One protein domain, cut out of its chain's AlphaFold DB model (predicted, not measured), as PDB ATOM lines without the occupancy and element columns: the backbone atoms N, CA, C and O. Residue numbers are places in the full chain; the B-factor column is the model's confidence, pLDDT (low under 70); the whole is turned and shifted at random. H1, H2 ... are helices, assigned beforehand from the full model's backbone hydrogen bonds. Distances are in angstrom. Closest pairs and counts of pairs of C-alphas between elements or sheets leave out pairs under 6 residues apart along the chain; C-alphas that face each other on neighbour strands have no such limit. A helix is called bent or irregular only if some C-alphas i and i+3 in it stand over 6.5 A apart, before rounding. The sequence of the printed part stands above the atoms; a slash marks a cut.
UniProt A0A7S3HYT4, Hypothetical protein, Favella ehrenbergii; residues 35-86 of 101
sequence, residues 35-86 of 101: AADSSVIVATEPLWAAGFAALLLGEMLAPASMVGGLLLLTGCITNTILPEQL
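AT A GLANCE: This is residues 35 to 86 of the 101 residues of the protein "Hypothetical protein" of Favella ehrenbergii (UniProt A0A7S3HYT4). Two long helices make a narrow, flat U, the arms H1a and H1b of the bent first helix on one side and H2 folding back on the other, joined at one end by a tight link and with few contacts between the two sides. H1 bends partway but runs nearly straight, and residues 81 to 86 stick out as a tail past the other end of the U. The printed part has 52 residues, with two named helices in the order H1, H2 and no named strand; the class is all helix. The whole is loose, with a radius of gyration of the C-alphas of 13.4 A, and spans 42 by 21 by 8 A, only just a rod.

HOW THE PARTS SIT: H1, residues 35 to 57, was assigned as one helix by its hydrogen bonds but is bent: C-alphas 43 and 46 are 6.8 A apart. Its arms, H1a with residues 35 to 43 and H1b with residues 46 to 57, stand at a shallow tilt of 25 degrees. H1a and H2, residues 63 to 81, are close but not clearly touching; their closest C-alphas, those of Ala 43 and Cys 76, are 7.3 A apart. They run opposite ways at a shallow tilt of 12 degrees. H1b and H2 are near each other, with 9 pairs of C-alphas within 10 A, the closest at 8.0 A. Every O i to N i+4 pair is within hydrogen-bond range in H1a, H1b and H2.

IN THESE COORDINATES: H1a begins at C-alpha 35 (-13.845, 11.632, 19.235) and is 12.2 A long. H1b is 15.8 A long and ends at C-alpha 57 (-45.401, 6.282, 29.437). H2 is 27.1 A long and ends at C-alpha 81 (-14.703, 16.318, 35.031).

THE WHOLE: The two C-alphas farthest apart, those of Gly 58 and Gln 85, are 43.1 A apart. Residues 54 to 60, of which 54 to 57 belong to H1, stand free. The printed part has no cut, and its one link between helices is tight, with 5 residues. The mean pLDDT of the printed part is 78.9; residues 35 to 37, 59 to 60 and 83 to 86 are under 70.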
ATOM      1  N   ALA A  35     -13.508  12.385  18.017       66.19
ATOM      2  CA  ALA A  35     -13.845  11.632  19.235       66.19
ATOM      3  C   ALA A  35     -14.604  12.469  20.287       66.19
ATOM      4  O   ALA A  35     -15.528  11.971  20.935       66.19
ATOM      5  N   ALA A  36     -14.271  13.759  20.396       66.62
ATOM      6  CA  ALA A  36     -14.957  14.703  21.274       66.62
ATOM      7  C   ALA A  36     -16.442  14.900  20.901       66.62
ATOM      8  O   ALA A  36     -17.299  14.857  21.781       66.62
ATOM      9  N   ASP A  37     -16.766  15.040  19.613       68.50
ATOM     10  CA  ASP A  37     -18.140  15.272  19.145       68.50
ATOM     11  C   ASP A  37     -19.008  14.012  19.297       68.50
ATOM     12  O   ASP A  37     -20.163  14.080  19.722       68.50
ATOM     13  N   SER A  38     -18.432  12.840  19.015       72.62
ATOM     14  CA  SER A  38     -19.087  11.540  19.209       72.62
ATOM     15  C   SER A  38     -19.428  11.271  20.678       72.62
ATOM     16  O   SER A  38     -20.526  10.802  20.978       72.62
ATOM     17  N   SER A  39     -18.513  11.601  21.595       75.00
ATOM     18  CA  SER A  39     -18.714  11.437  23.040       75.00
ATOM     19  C   SER A  39     -19.877  12.285  23.555       75.00
ATOM     20  O   SER A  39     -20.716  11.794  24.311       75.00
ATOM     21  N   VAL A  40     -19.995  13.531  23.081       76.38
ATOM     22  CA  VAL A  40     -21.115  14.412  23.444       76.38
ATOM     23  C   VAL A  40     -22.444  13.832  22.960       76.38
ATOM     24  O   VAL A  40     -23.401  13.791  23.729       76.38
ATOM     25  N   ILE A  41     -22.516  13.333  21.722       80.12
ATOM     26  CA  ILE A  41     -23.751  12.740  21.183       80.12
ATOM     27  C   ILE A  41     -24.172  11.518  22.008       80.12
ATOM     28  O   ILE A  41     -25.316  11.458  22.463       80.12
ATOM     29  N   VAL A  42     -23.250  10.589  22.272       78.81
ATOM     30  CA  VAL A  42     -23.535   9.375  23.058       78.81
ATOM     31  C   VAL A  42     -23.910   9.720  24.504       78.81
ATOM     32  O   VAL A  42     -24.822   9.124  25.073       78.81
ATOM     33  N   ALA A  43     -23.295  10.750  25.092       80.50
ATOM     34  CA  ALA A  43     -23.667  11.239  26.419       80.50
ATOM     35  C   ALA A  43     -25.095  11.820  26.473       80.50
ATOM     36  O   ALA A  43     -25.711  11.826  27.539       80.50
ATOM     37  N   THR A  44     -25.647  12.281  25.343       82.44
ATOM     38  CA  THR A  44     -27.021  12.813  25.277       82.44
ATOM     39  C   THR A  44     -28.098  11.753  25.025       82.44
ATOM     40  O   THR A  44     -29.265  12.013  25.321       82.44
ATOM     41  N   GLU A  45     -27.755  10.550  24.552       83.31
ATOM     42  CA  GLU A  45     -28.707   9.436  24.389       83.31
ATOM     43  C   GLU A  45     -29.563   9.146  25.635       83.31
ATOM     44  O   GLU A  45     -30.788   9.081  25.492       83.31
ATOM     45  N   PRO A  46     -29.008   9.019  26.860       81.00
ATOM     46  CA  PRO A  46     -29.818   8.745  28.048       81.00
ATOM     47  C   PRO A  46     -30.823   9.860  28.363       81.00
ATOM     48  O   PRO A  46     -31.888   9.572  28.907       81.00
ATOM     49  N   LEU A  47     -30.535  11.112  27.987       84.19
ATOM     50  CA  LEU A  47     -31.469  12.225  28.163       84.19
ATOM     51  C   LEU A  47     -32.667  12.092  27.219       84.19
ATOM     52  O   LEU A  47     -33.811  12.226  27.653       84.19
ATOM     53  N   TRP A  48     -32.419  11.782  25.943       84.69
ATOM     54  CA  TRP A  48     -33.485  11.532  24.973       84.69
ATOM     55  C   TRP A  48     -34.284  10.280  25.324       84.69
ATOM     56  O   TRP A  48     -35.509  10.317  25.282       84.69
ATOM     57  N   ALA A  49     -33.620   9.198  25.732       84.44
ATOM     58  CA  ALA A  49     -34.279   7.977  26.180       84.44
ATOM     59  C   ALA A  49     -35.191   8.239  27.388       84.44
ATOM     60  O   ALA A  49     -36.348   7.824  27.379       84.44
ATOM     61  N   ALA A  50     -34.714   8.985  28.391       83.44
ATOM     62  CA  ALA A  50     -35.521   9.381  29.543       83.44
ATOM     63  C   ALA A  50     -36.682  10.310  29.150       83.44
ATOM     64  O   ALA A  50     -37.796  10.132  29.638       83.44
ATOM     65  N   GLY A  51     -36.445  11.267  28.247       85.00
ATOM     66  CA  GLY A  51     -37.467  12.179  27.737       85.00
ATOM     67  C   GLY A  51     -38.574  11.451  26.975       85.00
ATOM     68  O   GLY A  51     -39.752  11.644  27.269       85.00
ATOM     69  N   PHE A  52     -38.218  10.562  26.045       85.19
ATOM     70  CA  PHE A  52     -39.188   9.738  25.326       85.19
ATOM     71  C   PHE A  52     -39.890   8.743  26.246       85.19
ATOM     72  O   PHE A  52     -41.098   8.572  26.117       85.19
ATOM     73  N   ALA A  53     -39.188   8.135  27.205       83.38
ATOM     74  CA  ALA A  53     -39.820   7.283  28.207       83.38
ATOM     75  C   ALA A  53     -40.864   8.065  29.018       83.38
ATOM     76  O   ALA A  53     -41.987   7.602  29.157       83.38
ATOM     77  N   ALA A  54     -40.542   9.275  29.482       81.50
ATOM     78  CA  ALA A  54     -41.487  10.129  30.199       81.50
ATOM     79  C   ALA A  54     -42.694  10.533  29.331       81.50
ATOM     80  O   ALA A  54     -43.830  10.504  29.798       81.50
ATOM     81  N   LEU A  55     -42.456  10.877  28.060       84.19
ATOM     82  CA  LEU A  55     -43.498  11.290  27.114       84.19
ATOM     83  C   LEU A  55     -44.438  10.143  26.713       84.19
ATOM     84  O   LEU A  55     -45.642  10.358  26.632       84.19
ATOM     85  N   LEU A  56     -43.908   8.944  26.441       84.44
ATOM     86  CA  LEU A  56     -44.700   7.799  25.976       84.44
ATOM     87  C   LEU A  56     -45.421   7.077  27.117       84.44
ATOM     88  O   LEU A  56     -46.517   6.566  26.902       84.44
ATOM     89  N   LEU A  57     -44.814   7.003  28.306       81.38
ATOM     90  CA  LEU A  57     -45.401   6.282  29.437       81.38
ATOM     91  C   LEU A  57     -46.513   7.092  30.117       81.38
ATOM     92  O   LEU A  57     -47.381   6.501  30.745       81.38
ATOM     93  N   GLY A  58     -46.507   8.427  29.984       71.81
ATOM     94  CA  GLY A  58     -47.588   9.315  30.434       71.81
ATOM     95  C   GLY A  58     -47.809   9.380  31.952       71.81
ATOM     96  O   GLY A  58     -48.602  10.198  32.417       71.81
ATOM     97  N   GLU A  59     -47.106   8.558  32.729       68.38
ATOM     98  CA  GLU A  59     -47.144   8.531  34.187       68.38
ATOM     99  C   GLU A  59     -45.932   9.251  34.789       68.38
ATOM    100  O   GLU A  59     -44.852   9.321  34.195       68.38
ATOM    101  N   MET A  60     -46.108   9.798  35.996       68.88
ATOM    102  CA  MET A  60     -45.016  10.414  36.749       68.88
ATOM    103  C   MET A  60     -43.903   9.378  36.936       68.88
ATOM    104  O   MET A  60     -44.183   8.257  37.364       68.88
ATOM    105  N   LEU A  61     -42.653   9.739  36.616       71.12
ATOM    106  CA  LEU A  61     -41.525   8.825  36.791       71.12
ATOM    107  C   LEU A  61     -41.546   8.277  38.217       71.12
ATOM    108  O   LEU A  61     -41.543   9.043  39.184       71.12
ATOM    109  N   ALA A  62     -41.552   6.948  38.336       81.12
ATOM    110  CA  ALA A  62     -41.464   6.298  39.630       81.12
ATOM    111  C   ALA A  62     -40.253   6.865  40.401       81.12
ATOM    112  O   ALA A  62     -39.203   7.104  39.793       81.12
ATOM    113  N   PRO A  63     -40.340   7.031  41.732       80.38
ATOM    114  CA  PRO A  63     -39.229   7.555  42.526       80.38
ATOM    115  C   PRO A  63     -37.917   6.790  42.295       80.38
ATOM    116  O   PRO A  63     -36.842   7.383  42.256       80.38
ATOM    117  N   ALA A  64     -38.003   5.477  42.054       82.56
ATOM    118  CA  ALA A  64     -36.858   4.641  41.697       82.56
ATOM    119  C   ALA A  64     -36.192   5.058  40.371       82.56
ATOM    120  O   ALA A  64     -34.966   5.118  40.294       82.56
ATOM    121  N   SER A  65     -36.978   5.406  39.348       81.12
ATOM    122  CA  SER A  65     -36.474   5.899  38.060       81.12
ATOM    123  C   SER A  65     -35.793   7.259  38.202       81.12
ATOM    124  O   SER A  65     -34.789   7.511  37.541       81.12
ATOM    125  N   MET A  66     -36.285   8.118  39.102       82.81
ATOM    126  CA  MET A  66     -35.629   9.391  39.419       82.81
ATOM    127  C   MET A  66     -34.268   9.178  40.090       82.81
ATOM    128  O   MET A  66     -33.302   9.837  39.716       82.81
ATOM    129  N   VAL A  67     -34.168   8.241  41.039       89.19
ATOM    130  CA  VAL A  67     -32.894   7.893  41.696       89.19
ATOM    131  C   VAL A  67     -31.903   7.311  40.690       89.19
ATOM    132  O   VAL A  67     -30.748   7.732  40.659       89.19
ATOM    133  N   GLY A  68     -32.351   6.393  39.829       84.56
ATOM    134  CA  GLY A  68     -31.526   5.843  38.752       84.56
ATOM    135  C   GLY A  68     -31.046   6.921  37.775       84.56
ATOM    136  O   GLY A  68     -29.864   6.964  37.441       84.56
ATOM    137  N   GLY A  69     -31.933   7.841  37.382       84.50
ATOM    138  CA  GLY A  69     -31.589   8.989  36.542       84.50
ATOM    139  C   GLY A  69     -30.568   9.920  37.201       84.50
ATOM    140  O   GLY A  69     -29.593  10.308  36.564       84.50
ATOM    141  N   LEU A  70     -30.732  10.226  38.493       87.44
ATOM    142  CA  LEU A  70     -29.786  11.052  39.250       87.44
ATOM    143  C   LEU A  70     -28.405  10.387  39.345       87.44
ATOM    144  O   LEU A  70     -27.381  11.052  39.179       87.44
ATOM    145  N   LEU A  71     -28.369   9.073  39.579       88.12
ATOM    146  CA  LEU A  71     -27.131   8.299  39.642       88.12
ATOM    147  C   LEU A  71     -26.409   8.285  38.286       88.12
ATOM    148  O   LEU A  71     -25.198   8.493  38.241       88.12
ATOM    149  N   LEU A  72     -27.154   8.118  37.187       85.19
ATOM    150  CA  LEU A  72     -26.623   8.186  35.823       85.19
ATOM    151  C   LEU A  72     -26.020   9.565  35.533       85.19
ATOM    152  O   LEU A  72     -24.862   9.644  35.129       85.19
ATOM    153  N   LEU A  73     -26.759  10.647  35.805       85.44
ATOM    154  CA  LEU A  73     -26.272  12.020  35.614       85.44
ATOM    155  C   LEU A  73     -25.003  12.290  36.430       85.44
ATOM    156  O   LEU A  73     -24.051  12.875  35.919       85.44
ATOM    157  N   THR A  74     -24.965  11.823  37.678       86.69
ATOM    158  CA  THR A  74     -23.792  11.962  38.553       86.69
ATOM    159  C   THR A  74     -22.581  11.226  37.976       86.69
ATOM    160  O   THR A  74     -21.481  11.779  37.952       86.69
ATOM    161  N   GLY A  75     -22.772  10.005  37.463       83.69
ATOM    162  CA  GLY A  75     -21.726   9.238  36.786       83.69
ATOM    163  C   GLY A  75     -21.205   9.935  35.528       83.69
ATOM    164  O   GLY A  75     -19.993  10.065  35.366       83.69
ATOM    165  N   CYS A  76     -22.101  10.456  34.683       80.56
ATOM    166  CA  CYS A  76     -21.732  11.217  33.487       80.56
ATOM    167  C   CYS A  76     -20.919  12.469  33.835       80.56
ATOM    168  O   CYS A  76     -19.842  12.657  33.282       80.56
ATOM    169  N   ILE A  77     -21.390  13.282  34.790       83.50
ATOM    170  CA  ILE A  77     -20.682  14.494  35.227       83.50
ATOM    171  C   ILE A  77     -19.299  14.134  35.764       83.50
ATOM    172  O   ILE A  77     -18.323  14.761  35.363       83.50
ATOM    173  N   THR A  78     -19.214  13.111  36.622       83.88
ATOM    174  CA  THR A  78     -17.943  12.633  37.187       83.88
ATOM    175  C   THR A  78     -16.981  12.211  36.080       83.88
ATOM    176  O   THR A  78     -15.821  12.599  36.114       83.88
ATOM    177  N   ASN A  79     -17.461  11.487  35.068       81.12
ATOM    178  CA  ASN A  79     -16.650  11.081  33.922       81.12
ATOM    179  C   ASN A  79     -16.165  12.279  33.087       81.12
ATOM    180  O   ASN A  79     -15.045  12.269  32.596       81.12
ATOM    181  N   THR A  80     -16.979  13.328  32.942       77.69
ATOM    182  CA  THR A  80     -16.599  14.529  32.180       77.69
ATOM    183  C   THR A  80     -15.570  15.400  32.906       77.69
ATOM    184  O   THR A  80     -14.721  16.003  32.257       77.69
ATOM    185  N   ILE A  81     -15.641  15.500  34.237       79.81
ATOM    186  CA  ILE A  81     -14.703  16.318  35.031       79.81
ATOM    187  C   ILE A  81     -13.436  15.569  35.450       79.81
ATOM    188  O   ILE A  81     -12.475  16.211  35.875       79.81
ATOM    189  N   LEU A  82     -13.419  14.235  35.374       76.69
ATOM    190  CA  LEU A  82     -12.250  13.450  35.747       76.69
ATOM    191  C   LEU A  82     -11.172  13.601  34.657       76.69
ATOM    192  O   LEU A  82     -11.420  13.253  33.505       76.69
ATOM    193  N   PRO A  83      -9.978  14.127  34.982       60.75
ATOM    194  CA  PRO A  83      -8.917  14.288  33.998       60.75
ATOM    195  C   PRO A  83      -8.484  12.919  33.458       60.75
ATOM    196  O   PRO A  83      -8.274  11.993  34.243       60.75
ATOM    197  N   GLU A  84      -8.285  12.812  32.138       62.50
ATOM    198  CA  GLU A  84      -7.862  11.576  31.439       62.50
ATOM    199  C   GLU A  84      -6.659  10.874  32.091       62.50
ATOM    200  O   GLU A  84      -6.529   9.653  32.062       62.50
ATOM    201  N   GLN A  85      -5.798  11.648  32.753       60.53
ATOM    202  CA  GLN A  85      -4.614  11.165  33.461       60.53
ATOM    203  C   GLN A  85      -4.938  10.212  34.630       60.53
ATOM    204  O   GLN A  85      -4.068   9.469  35.075       60.53
ATOM    205  N   LEU A  86      -6.172  10.229  35.148       60.09
ATOM    206  CA  LEU A  86      -6.627   9.376  36.252       60.09
ATOM    207  C   LEU A  86      -7.436   8.158  35.785       60.09
ATOM    208  O   LEU A  86      -7.584   7.208  36.551       60.09
TER     209      LEU A  86